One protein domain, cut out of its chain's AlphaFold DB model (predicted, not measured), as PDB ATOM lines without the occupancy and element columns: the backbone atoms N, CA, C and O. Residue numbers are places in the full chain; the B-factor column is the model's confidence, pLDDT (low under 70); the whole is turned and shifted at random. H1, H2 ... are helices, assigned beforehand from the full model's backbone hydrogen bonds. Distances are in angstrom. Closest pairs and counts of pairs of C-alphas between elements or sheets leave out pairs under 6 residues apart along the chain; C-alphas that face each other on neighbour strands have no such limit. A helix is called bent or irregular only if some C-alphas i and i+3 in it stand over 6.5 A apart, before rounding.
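What this domain is: This is residues 147 to 227 of the 227 residues of an uncharacterized protein of Gemmatimonadaceae bacterium (UniProt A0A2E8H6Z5). Four helices make an up-and-down bundle, each running against the one before it, built as two helical hairpins packed on each other: H1 with H2, and H3 with H4. The two hairpins come together near the tight H2 to H3 link and splay apart toward the ends of H1 and H3, with H1 and H4 at opposite corners of the bundle. The printed part has 81 residues, with the named helices H1, H2, H3 and H4 in that order and no named strand; the class is all helix. It is compact, with a radius of gyration of the C-alphas of 11.7 A, and spans 31 by 23 by 19 A.

Where its parts are: H1, residues 147 to 163, is 23.7 A long and begins at C-alpha 147 at (-40.638, -20.848, -31.942). H4, residues 209 to 225, also has 17 residues; it is 22.9 A long and ends at C-alpha 225 at (-47.943, -0.571, -37.544). H2 holds residues 170 to 184 and is 21.5 A long. H3 holds residues 188 to 203, is 24.7 A long and begins at C-alpha 188 at (-45.874, -9.651, -30.830). H3 is irregular, with C-alphas 191 and 194 at 7.1 A, and has a kink of 27 degrees near residue 195. H4 is irregular, but only just, with C-alphas 215 and 218 at 7.0 A, and has a kink of 50 degrees near residue 216.

How they stand to each other: H1 and H2 form a helical hairpin and touch at a shallow tilt of 21 degrees, opposite ways; their closest C-alphas, of Cys 156 and Ser 176, are 4.0 A apart. H1 also touches H3, the same way at a shallow tilt of 32 degrees, closest at the C-alphas of Leu 153 and Ala 190, 5.6 A. H2 and H3, a helical hairpin at a steep tilt of 41 degrees, touch through residues 180 to 184 and 190 to 193 alone; the closest C-alphas, of Gly 183 and Ala 190, are 5.3 A apart. H3 and H4, the third helical hairpin, touch at a shallow tilt of 3 degrees, opposite ways, with the C-alphas of Ala 191 and Gly 223 closest at 4.7 A. H4 touches H2 with residues 218 to 223 alone, the same way at a steep tilt of 43 degrees; the closest C-alphas are those of Leu 177 and Thr 219, 6.4 A. H1 and H4 are apart. In H1 and H2 every O i to N i+4 pair is within hydrogen-bond range; in H3 it is 8 of 12 and in H4 11 of 13.

The domain as a whole: The two C-alphas farthest apart, of Gln 166 and Trp 227, are 34.4 A apart. The printed part has no cut and ends at the chain's last residue, Trp 227. The H2 to H3 and H3 to H4 links are tight, and the H1 to H2 link is short. The mean pLDDT of the printed part is 91.7, and residues 225 to 227 are under 70.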
ATOM      1  N   SER A 147     -41.618 -20.227 -31.044       97.94
ATOM      2  CA  SER A 147     -40.638 -20.848 -31.942       97.94
ATOM      3  C   SER A 147     -40.651 -20.201 -33.330       97.94
ATOM      4  O   SER A 147     -39.597 -19.843 -33.856       97.94
ATOM      5  N   LEU A 148     -41.837 -19.974 -33.910       98.56
ATOM      6  CA  LEU A 148     -41.979 -19.289 -35.198       98.56
ATOM      7  C   LEU A 148     -41.574 -17.813 -35.116       98.56
ATOM      8  O   LEU A 148     -40.837 -17.338 -35.980       98.56
ATOM      9  N   ALA A 149     -42.009 -17.089 -34.081       98.25
ATOM     10  CA  ALA A 149     -41.621 -15.691 -33.904       98.25
ATOM     11  C   ALA A 149     -40.099 -15.548 -33.760       98.25
ATOM     12  O   ALA A 149     -39.504 -14.687 -34.406       98.25
ATOM     13  N   THR A 150     -39.455 -16.437 -32.998       98.25
ATOM     14  CA  THR A 150     -37.995 -16.471 -32.827       98.25
ATOM     15  C   THR A 150     -37.283 -16.826 -34.131       98.25
ATOM     16  O   THR A 150     -36.310 -16.165 -34.492       98.25
ATOM     17  N   LEU A 151     -37.778 -17.820 -34.878       98.69
ATOM     18  CA  LEU A 151     -37.252 -18.187 -36.197       98.69
ATOM     19  C   LEU A 151     -37.220 -16.969 -37.126       98.69
ATOM     20  O   LEU A 151     -36.174 -16.619 -37.673       98.69
ATOM     21  N   PHE A 152     -38.358 -16.295 -37.275       98.62
ATOM     22  CA  PHE A 152     -38.486 -15.139 -38.154       98.62
ATOM     23  C   PHE A 152     -37.722 -13.910 -37.649       98.62
ATOM     24  O   PHE A 152     -37.128 -13.187 -38.451       98.62
ATOM     25  N   LEU A 153     -37.651 -13.701 -36.333       98.38
ATOM     26  CA  LEU A 153     -36.820 -12.669 -35.713       98.38
ATOM     27  C   LEU A 153     -35.333 -12.876 -36.036       98.38
ATOM     28  O   LEU A 153     -34.654 -11.939 -36.460       98.38
ATOM     29  N   LEU A 154     -34.825 -14.103 -35.898       98.31
ATOM     30  CA  LEU A 154     -33.439 -14.436 -36.231       98.31
ATOM     31  C   LEU A 154     -33.165 -14.274 -37.729       98.31
ATOM     32  O   LEU A 154     -32.133 -13.712 -38.099       98.31
ATOM     33  N   LEU A 155     -34.089 -14.698 -38.598       98.25
ATOM     34  CA  LEU A 155     -33.988 -14.473 -40.044       98.25
ATOM     35  C   LEU A 155     -33.964 -12.979 -40.394       98.25
ATOM     36  O   LEU A 155     -33.184 -12.572 -41.257       98.25
ATOM     37  N   CYS A 156     -34.762 -12.157 -39.706       98.06
ATOM     38  CA  CYS A 156     -34.731 -10.704 -39.842       98.06
ATOM     39  C   CYS A 156     -33.346 -10.149 -39.481       98.06
ATOM     40  O   CYS A 156     -32.706  -9.492 -40.299       98.06
ATOM     41  N   ILE A 157     -32.822 -10.485 -38.301       97.06
ATOM     42  CA  ILE A 157     -31.512  -9.998 -37.846       97.06
ATOM     43  C   ILE A 157     -30.390 -10.457 -38.793       97.06
ATOM     44  O   ILE A 157     -29.572  -9.645 -39.223       97.06
ATOM     45  N   LEU A 158     -30.366 -11.735 -39.179       96.38
ATOM     46  CA  LEU A 158     -29.377 -12.281 -40.114       96.38
ATOM     47  C   LEU A 158     -29.459 -11.608 -41.490       96.38
ATOM     48  O   LEU A 158     -28.432 -11.230 -42.060       96.38
ATOM     49  N   GLY A 159     -30.670 -11.430 -42.020       95.81
ATOM     50  CA  GLY A 159     -30.910 -10.744 -43.287       95.81
ATOM     51  C   GLY A 159     -30.463  -9.282 -43.245       95.81
ATOM     52  O   GLY A 159     -29.834  -8.805 -44.192       95.81
ATOM     53  N   HIS A 160     -30.698  -8.593 -42.125       95.75
ATOM     54  CA  HIS A 160     -30.222  -7.232 -41.888       95.75
ATOM     55  C   HIS A 160     -28.693  -7.158 -41.895       95.75
ATOM     56  O   HIS A 160     -28.115  -6.386 -42.664       95.75
ATOM     57  N   ILE A 161     -28.035  -7.993 -41.082       94.69
ATOM     58  CA  ILE A 161     -26.571  -8.043 -40.972       94.69
ATOM     59  C   ILE A 161     -25.956  -8.286 -42.353       94.69
ATOM     60  O   ILE A 161     -25.119  -7.506 -42.810       94.69
ATOM     61  N   ARG A 162     -26.409  -9.334 -43.053       94.06
ATOM     62  CA  ARG A 162     -25.874  -9.727 -44.365       94.06
ATOM     63  C   ARG A 162     -26.199  -8.714 -45.458       94.06
ATOM     64  O   ARG A 162     -25.333  -8.398 -46.264       94.06
ATOM     65  N   GLY A 163     -27.391  -8.119 -45.446       92.81
ATOM     66  CA  GLY A 163     -27.791  -7.072 -46.390       92.81
ATOM     67  C   GLY A 163     -27.019  -5.754 -46.245       92.81
ATOM     68  O   GLY A 163     -27.111  -4.882 -47.119       92.81
ATOM     69  N   HIS A 164     -26.262  -5.586 -45.159       89.88
ATOM     70  CA  HIS A 164     -25.415  -4.423 -44.902       89.88
ATOM     71  C   HIS A 164     -23.906  -4.708 -44.939       89.88
ATOM     72  O   HIS A 164     -23.126  -3.777 -44.698       89.88
ATOM     73  N   ARG A 165     -23.492  -5.932 -45.292       88.44
ATOM     74  CA  ARG A 165     -22.104  -6.260 -45.656       88.44
ATOM     75  C   ARG A 165     -21.743  -5.693 -47.035       88.44
ATOM     76  O   ARG A 165     -22.619  -5.233 -47.766       88.44
ATOM     77  N   GLN A 166     -20.450  -5.692 -47.376       82.31
ATOM     78  CA  GLN A 166     -19.945  -5.173 -48.660       82.31
ATOM     79  C   GLN A 166     -20.560  -5.895 -49.873       82.31
ATOM     80  O   GLN A 166     -20.813  -5.266 -50.892       82.31
ATOM     81  N   ASP A 167     -20.851  -7.186 -49.729       85.19
ATOM     82  CA  ASP A 167     -21.496  -8.078 -50.699       85.19
ATOM     83  C   ASP A 167     -23.026  -8.188 -50.514       85.19
ATOM     84  O   ASP A 167     -23.699  -8.963 -51.196       85.19
ATOM     85  N   GLY A 168     -23.604  -7.412 -49.592       84.44
ATOM     86  CA  GLY A 168     -25.023  -7.467 -49.256       84.44
ATOM     87  C   GLY A 168     -25.931  -6.966 -50.383       84.44
ATOM     88  O   GLY A 168     -25.742  -5.879 -50.929       84.44
ATOM     89  N   THR A 169     -26.986  -7.725 -50.689       89.69
ATOM     90  CA  THR A 169     -27.934  -7.398 -51.772       89.69
ATOM     91  C   THR A 169     -29.240  -6.783 -51.257       89.69
ATOM     92  O   THR A 169     -29.608  -6.931 -50.088       89.69
ATOM     93  N   ARG A 170     -30.000  -6.120 -52.147       89.88
ATOM     94  CA  ARG A 170     -31.367  -5.644 -51.836       89.88
ATOM     95  C   ARG A 170     -32.300  -6.792 -51.435       89.88
ATOM     96  O   ARG A 170     -33.163  -6.584 -50.588       89.88
ATOM     97  N   LEU A 171     -32.079  -7.990 -51.982       90.81
ATOM     98  CA  LEU A 171     -32.840  -9.190 -51.638       90.81
ATOM     99  C   LEU A 171     -32.705  -9.540 -50.150       90.81
ATOM    100  O   LEU A 171     -33.717  -9.763 -49.504       90.81
ATOM    101  N   HIS A 172     -31.501  -9.492 -49.570       91.62
ATOM    102  CA  HIS A 172     -31.312  -9.758 -48.134       91.62
ATOM    103  C   HIS A 172     -32.115  -8.798 -47.249       91.62
ATOM    104  O   HIS A 172     -32.700  -9.209 -46.249       91.62
ATOM    105  N   ARG A 173     -32.191  -7.519 -47.640       92.19
ATOM    106  CA  ARG A 173     -32.980  -6.512 -46.916       92.19
ATOM    107  C   ARG A 173     -34.478  -6.758 -47.070       92.19
ATOM    108  O   ARG A 173     -35.201  -6.674 -46.085       92.19
ATOM    109  N   ALA A 174     -34.938  -7.098 -48.274       94.06
ATOM    110  CA  ALA A 174     -36.336  -7.447 -48.512       94.06
ATOM    111  C   ALA A 174     -36.750  -8.696 -47.718       94.06
ATOM    112  O   ALA A 174     -37.763  -8.667 -47.025       94.06
ATOM    113  N   LEU A 175     -35.925  -9.749 -47.734       94.88
ATOM    114  CA  LEU A 175     -36.140 -10.966 -46.947       94.88
ATOM    115  C   LEU A 175     -36.140 -10.681 -45.442       94.88
ATOM    116  O   LEU A 175     -36.968 -11.228 -44.727       94.88
ATOM    117  N   SER A 176     -35.272  -9.783 -44.964       96.12
ATOM    118  CA  SER A 176     -35.265  -9.342 -43.563       96.12
ATOM    119  C   SER A 176     -36.589  -8.692 -43.149       96.12
ATOM    120  O   SER A 176     -37.114  -8.985 -42.076       96.12
ATOM    121  N   LEU A 177     -37.139  -7.805 -43.984       96.38
ATOM    122  CA  LEU A 177     -38.415  -7.138 -43.707       96.38
ATOM    123  C   LEU A 177     -39.599  -8.102 -43.820       96.38
ATOM    124  O   LEU A 177     -40.489  -8.073 -42.974       96.38
ATOM    125  N   GLY A 178     -39.581  -8.987 -44.820       97.25
ATOM    126  CA  GLY A 178     -40.575 -10.048 -44.966       97.25
ATOM    127  C   GLY A 178     -40.574 -11.004 -43.774       97.25
ATOM    128  O   GLY A 178     -41.639 -11.352 -43.273       97.25
ATOM    129  N   ALA A 179     -39.393 -11.360 -43.259       98.06
ATOM    130  CA  ALA A 179     -39.264 -12.165 -42.052       98.06
ATOM    131  C   ALA A 179     -39.855 -11.445 -40.832       98.06
ATOM    132  O   ALA A 179     -40.624 -12.051 -40.100       98.06
ATOM    133  N   LEU A 180     -39.594 -10.146 -40.640       97.75
ATOM    134  CA  LEU A 180     -40.221  -9.396 -39.545       97.75
ATOM    135  C   LEU A 180     -41.753  -9.404 -39.641       97.75
ATOM    136  O   LEU A 180     -42.421  -9.679 -38.648       97.75
ATOM    137  N   ALA A 181     -42.305  -9.144 -40.828       97.12
ATOM    138  CA  ALA A 181     -43.749  -9.193 -41.042       97.12
ATOM    139  C   ALA A 181     -44.321 -10.589 -40.726       97.12
ATOM    140  O   ALA A 181     -45.305 -10.700 -40.002       97.12
ATOM    141  N   ALA A 182     -43.657 -11.655 -41.186       98.12
ATOM    142  CA  ALA A 182     -44.041 -13.030 -40.873       98.12
ATOM    143  C   ALA A 182     -43.986 -13.326 -39.363       98.12
ATOM    144  O   ALA A 182     -44.923 -13.904 -38.818       98.12
ATOM    145  N   GLY A 183     -42.939 -12.874 -38.667       98.12
ATOM    146  CA  GLY A 183     -42.806 -13.027 -37.217       98.12
ATOM    147  C   GLY A 183     -43.921 -12.325 -36.442       98.12
ATOM    148  O   GLY A 183     -44.476 -12.911 -35.516       98.12
ATOM    149  N   LEU A 184     -44.308 -11.114 -36.858       96.88
ATOM    150  CA  LEU A 184     -45.423 -10.366 -36.261       96.88
ATOM    151  C   LEU A 184     -46.772 -11.063 -36.483       96.88
ATOM    152  O   LEU A 184     -47.599 -11.078 -35.578       96.88
ATOM    153  N   CYS A 185     -46.951 -11.730 -37.627       97.69
ATOM    154  CA  CYS A 185     -48.106 -12.593 -37.892       97.69
ATOM    155  C   CYS A 185     -48.118 -13.893 -37.058       97.69
ATOM    156  O   CYS A 185     -49.097 -14.643 -37.115       97.69
ATOM    157  N   CYS A 186     -47.051 -14.190 -36.309       97.81
ATOM    158  CA  CYS A 186     -46.981 -15.304 -35.364       97.81
ATOM    159  C   CYS A 186     -47.105 -14.837 -33.909       97.81
ATOM    160  O   CYS A 186     -47.835 -15.466 -33.139       97.81
ATOM    161  N   LYS A 187     -46.384 -13.772 -33.519       96.12
ATOM    162  CA  LYS A 187     -46.395 -13.220 -32.156       96.12
ATOM    163  C   LYS A 187     -45.815 -11.802 -32.074       96.12
ATOM    164  O   LYS A 187     -44.849 -11.462 -32.752       96.12
ATOM    165  N   ALA A 188     -46.335 -11.012 -31.132       94.81
ATOM    166  CA  ALA A 188     -45.874  -9.651 -30.830       94.81
ATOM    167  C   ALA A 188     -44.395  -9.546 -30.449       94.81
ATOM    168  O   ALA A 188     -43.774  -8.512 -30.681       94.81
ATOM    169  N   THR A 189     -43.811 -10.608 -29.890       95.31
ATOM    170  CA  THR A 189     -42.407 -10.635 -29.454       95.31
ATOM    171  C   THR A 189     -41.431 -10.347 -30.602       95.31
ATOM    172  O   THR A 189     -40.365  -9.773 -30.365       95.31
ATOM    173  N   ALA A 190     -41.816 -10.605 -31.860       96.31
ATOM    174  CA  ALA A 190     -41.040 -10.226 -33.043       96.31
ATOM    175  C   ALA A 190     -40.862  -8.698 -33.206       96.31
ATOM    176  O   ALA A 190     -39.890  -8.260 -33.823       96.31
ATOM    177  N   ALA A 191     -41.727  -7.871 -32.602       95.38
ATOM    178  CA  ALA A 191     -41.613  -6.407 -32.612       95.38
ATOM    179  C   ALA A 191     -40.345  -5.890 -31.908       95.38
ATOM    180  O   ALA A 191     -39.992  -4.723 -32.055       95.38
ATOM    181  N   THR A 192     -39.622  -6.751 -31.186       95.69
ATOM    182  CA  THR A 192     -38.316  -6.433 -30.590       95.69
ATOM    183  C   THR A 192     -37.182  -6.331 -31.621       95.69
ATOM    184  O   THR A 192     -36.126  -5.774 -31.309       95.69
ATOM    185  N   ALA A 193     -37.382  -6.786 -32.868       95.50
ATOM    186  CA  ALA A 193     -36.358  -6.774 -33.920       95.50
ATOM    187  C   ALA A 193     -35.647  -5.422 -34.122       95.50
ATOM    188  O   ALA A 193     -34.416  -5.415 -34.192       95.50
ATOM    189  N   PRO A 194     -36.337  -4.262 -34.187       94.00
ATOM    190  CA  PRO A 194     -35.681  -2.973 -34.395       94.00
ATOM    191  C   PRO A 194     -34.732  -2.612 -33.249       94.00
ATOM    192  O   PRO A 194     -33.675  -2.036 -33.500       94.00
ATOM    193  N   LEU A 195     -35.078  -2.984 -32.011       95.00
ATOM    194  CA  LEU A 195     -34.239  -2.762 -30.833       95.00
ATOM    195  C   LEU A 195     -32.989  -3.645 -30.875       95.00
ATOM    196  O   LEU A 195     -31.885  -3.151 -30.658       95.00
ATOM    197  N   LEU A 196     -33.139  -4.925 -31.226       96.06
ATOM    198  CA  LEU A 196     -32.008  -5.848 -31.363       96.06
ATOM    199  C   LEU A 196     -31.074  -5.442 -32.511       96.06
ATOM    200  O   LEU A 196     -29.852  -5.471 -32.363       96.06
ATOM    201  N   ILE A 197     -31.631  -4.987 -33.635       95.69
ATOM    202  CA  ILE A 197     -30.852  -4.447 -34.755       95.69
ATOM    203  C   ILE A 197     -30.135  -3.157 -34.341       95.69
ATOM    204  O   ILE A 197     -28.957  -2.991 -34.657       95.69
ATOM    205  N   ALA A 198     -30.798  -2.255 -33.612       94.81
ATOM    206  CA  ALA A 198     -30.162  -1.046 -33.094       94.81
ATOM    207  C   ALA A 198     -28.992  -1.389 -32.158       94.81
ATOM    208  O   ALA A 198     -27.906  -0.829 -32.306       94.81
ATOM    209  N   ALA A 199     -29.187  -2.350 -31.250       95.12
ATOM    210  CA  ALA A 199     -28.146  -2.836 -30.353       95.12
ATOM    211  C   ALA A 199     -26.954  -3.413 -31.133       95.12
ATOM    212  O   ALA A 199     -25.811  -3.059 -30.839       95.12
ATOM    213  N   TYR A 200     -27.197  -4.226 -32.166       95.06
ATOM    214  CA  TYR A 200     -26.150  -4.732 -33.062       95.06
ATOM    215  C   TYR A 200     -25.399  -3.597 -33.779       95.06
ATOM    216  O   TYR A 200     -24.166  -3.588 -33.829       95.06
ATOM    217  N   GLU A 201     -26.121  -2.620 -34.333       94.06
ATOM    218  CA  GLU A 201     -25.512  -1.513 -35.071       94.06
ATOM    219  C   GLU A 201     -24.629  -0.643 -34.164       94.06
ATOM    220  O   GLU A 201     -23.549  -0.231 -34.589       94.06
ATOM    221  N   LEU A 202     -25.047  -0.403 -32.918       93.62
ATOM    222  CA  LEU A 202     -24.297   0.389 -31.941       93.62
ATOM    223  C   LEU A 202     -23.094  -0.368 -31.362       93.62
ATOM    224  O   LEU A 202     -22.003   0.193 -31.282       93.62
ATOM    225  N   SER A 203     -23.271  -1.633 -30.974       92.12
ATOM    226  CA  SER A 203     -22.244  -2.396 -30.245       92.12
ATOM    227  C   SER A 203     -21.245  -3.108 -31.160       92.12
ATOM    228  O   SER A 203     -20.039  -3.065 -30.909       92.12
ATOM    229  N   VAL A 204     -21.725  -3.725 -32.245       90.62
ATOM    230  CA  VAL A 204     -20.912  -4.579 -33.125       90.62
ATOM    231  C   VAL A 204     -20.469  -3.823 -34.367       90.62
ATOM    232  O   VAL A 204     -19.277  -3.743 -34.647       90.62
ATOM    233  N   SER A 205     -21.408  -3.206 -35.095       89.19
ATOM    234  CA  SER A 205     -21.052  -2.411 -36.285       89.19
ATOM    235  C   SER A 205     -20.452  -1.045 -35.940       89.19
ATOM    236  O   SER A 205     -19.909  -0.389 -36.832       89.19
ATOM    237  N   ARG A 206     -20.578  -0.605 -34.677       90.81
ATOM    238  CA  ARG A 206     -20.131   0.705 -34.169       90.81
ATOM    239  C   ARG A 206     -20.572   1.866 -35.067       90.81
ATOM    240  O   ARG A 206     -19.817   2.791 -35.360       90.81
ATOM    241  N   ALA A 207     -21.799   1.787 -35.570       89.81
ATOM    242  CA  ALA A 207     -22.376   2.789 -36.444       89.81
ATOM    243  C   ALA A 207     -22.800   4.033 -35.644       89.81
ATOM    244  O   ALA A 207     -23.368   3.931 -34.562       89.81
ATOM    245  N   GLY A 208     -22.578   5.227 -36.204       91.19
ATOM    246  CA  GLY A 208     -23.076   6.469 -35.603       91.19
ATOM    247  C   GLY A 208     -24.610   6.539 -35.589       91.19
ATOM    248  O   GLY A 208     -25.269   5.987 -36.473       91.19
ATOM    249  N   GLY A 209     -25.186   7.279 -34.634       89.19
ATOM    250  CA  GLY A 209     -26.637   7.306 -34.375       89.19
ATOM    251  C   GLY A 209     -27.516   7.587 -35.602       89.19
ATOM    252  O   GLY A 209     -28.509   6.898 -35.819       89.19
ATOM    253  N   ARG A 210     -27.113   8.511 -36.490       89.19
ATOM    254  CA  ARG A 210     -27.838   8.778 -37.755       89.19
ATOM    255  C   ARG A 210     -27.900   7.554 -38.676       89.19
ATOM    256  O   ARG A 210     -28.906   7.323 -39.344       89.19
ATOM    257  N   LYS A 211     -26.819   6.770 -38.737       89.62
ATOM    258  CA  LYS A 211     -26.740   5.553 -39.555       89.62
ATOM    259  C   LYS A 211     -27.589   4.438 -38.949       89.62
ATOM    260  O   LYS A 211     -28.255   3.750 -39.719       89.62
ATOM    261  N   VAL A 212     -27.605   4.315 -37.619       92.12
ATOM    262  CA  VAL A 212     -28.490   3.389 -36.894       92.12
ATOM    263  C   VAL A 212     -29.946   3.713 -37.196       92.12
ATOM    264  O   VAL A 212     -30.628   2.867 -37.760       92.12
ATOM    265  N   ALA A 213     -30.381   4.956 -36.957       90.94
ATOM    266  CA  ALA A 213     -31.760   5.383 -37.199       90.94
ATOM    267  C   ALA A 213     -32.221   5.093 -38.637       90.94
ATOM    268  O   ALA A 213     -33.290   4.531 -38.855       90.94
ATOM    269  N   ARG A 214     -31.384   5.391 -39.640       91.38
ATOM    270  CA  ARG A 214     -31.704   5.101 -41.047       91.38
ATOM    271  C   ARG A 214     -31.840   3.602 -41.336       91.38
ATOM    272  O   ARG A 214     -32.625   3.217 -42.196       91.38
ATOM    273  N   ARG A 215     -31.028   2.766 -40.686       89.06
ATOM    274  CA  ARG A 215     -30.986   1.314 -40.907       89.06
ATOM    275  C   ARG A 215     -32.090   0.569 -40.156       89.06
ATOM    276  O   ARG A 215     -32.550  -0.447 -40.657       89.06
ATOM    277  N   THR A 216     -32.530   1.083 -39.011       89.75
ATOM    278  CA  THR A 216     -33.609   0.498 -38.200       89.75
ATOM    279  C   THR A 216     -34.988   1.051 -38.546       89.75
ATOM    280  O   THR A 216     -35.981   0.393 -38.265       89.75
ATOM    281  N   ALA A 217     -35.089   2.223 -39.185       89.69
ATOM    282  CA  ALA A 217     -36.380   2.819 -39.536       89.69
ATOM    283  C   ALA A 217     -37.325   1.864 -40.298       89.69
ATOM    284  O   ALA A 217     -38.486   1.770 -39.900       89.69
ATOM    285  N   PRO A 218     -36.879   1.101 -41.320       89.31
ATOM    286  CA  PRO A 218     -37.773   0.185 -42.029       89.31
ATOM    287  C   PRO A 218     -38.372  -0.904 -41.129       89.31
ATOM    288  O   PRO A 218     -39.554  -1.209 -41.247       89.31
ATOM    289  N   THR A 219     -37.585  -1.469 -40.208       88.00
ATOM    290  CA  THR A 219     -38.077  -2.493 -39.273       88.00
ATOM    291  C   THR A 219     -38.943  -1.880 -38.173       88.00
ATOM    292  O   THR A 219     -39.960  -2.463 -37.811       88.00
ATOM    293  N   ALA A 220     -38.606  -0.681 -37.684       86.19
ATOM    294  CA  ALA A 220     -39.405   0.038 -36.690       86.19
ATOM    295  C   ALA A 220     -40.807   0.396 -37.212       86.19
ATOM    296  O   ALA A 220     -41.789   0.216 -36.497       86.19
ATOM    297  N   VAL A 221     -40.919   0.840 -38.469       87.06
ATOM    298  CA  VAL A 221     -42.216   1.151 -39.095       87.06
ATOM    299  C   VAL A 221     -43.110  -0.088 -39.170       87.06
ATOM    300  O   VAL A 221     -44.300   0.011 -38.879       87.06
ATOM    301  N   ILE A 222     -42.549  -1.247 -39.526       81.75
ATOM    302  CA  ILE A 222     -43.297  -2.511 -39.573       81.75
ATOM    303  C   ILE A 222     -43.723  -2.941 -38.162       81.75
ATOM    304  O   ILE A 222     -44.872  -3.321 -37.970       81.75
ATOM    305  N   GLY A 223     -42.830  -2.837 -37.172       70.19
ATOM    306  CA  GLY A 223     -43.127  -3.218 -35.789       70.19
ATOM    307  C   GLY A 223     -44.229  -2.377 -35.135       70.19
ATOM    308  O   GLY A 223     -45.061  -2.929 -34.426       70.19
ATOM    309  N   ILE A 224     -44.258  -1.065 -35.396       74.88
ATOM    310  CA  ILE A 224     -45.245  -0.141 -34.808       74.88
ATOM    311  C   ILE A 224     -46.618  -0.270 -35.477       74.88
ATOM    312  O   ILE A 224     -47.630  -0.138 -34.807       74.88
ATOM    313  N   ARG A 225     -46.675  -0.518 -36.791       66.81
ATOM    314  CA  ARG A 225     -47.943  -0.571 -37.544       66.81
ATOM    315  C   ARG A 225     -48.707  -1.892 -37.416       66.81
ATOM    316  O   ARG A 225     -49.787  -2.004 -37.984       66.81
ATOM    317  N   ALA A 226     -48.134  -2.888 -36.746       61.03
ATOM    318  CA  ALA A 226     -48.732  -4.212 -36.598       61.03
ATOM    319  C   ALA A 226     -49.685  -4.340 -35.390       61.03
ATOM    320  O   ALA A 226     -50.199  -5.435 -35.169       61.03
ATOM    321  N   TRP A 227     -49.905  -3.259 -34.631       53.28
ATOM    322  CA  TRP A 227     -50.699  -3.224 -33.397       53.28
ATOM    323  C   TRP A 227     -51.587  -1.985 -33.346       53.28
ATOM    324  O   TRP A 227     -51.091  -0.899 -33.729       53.28
TER     325      TRP A 227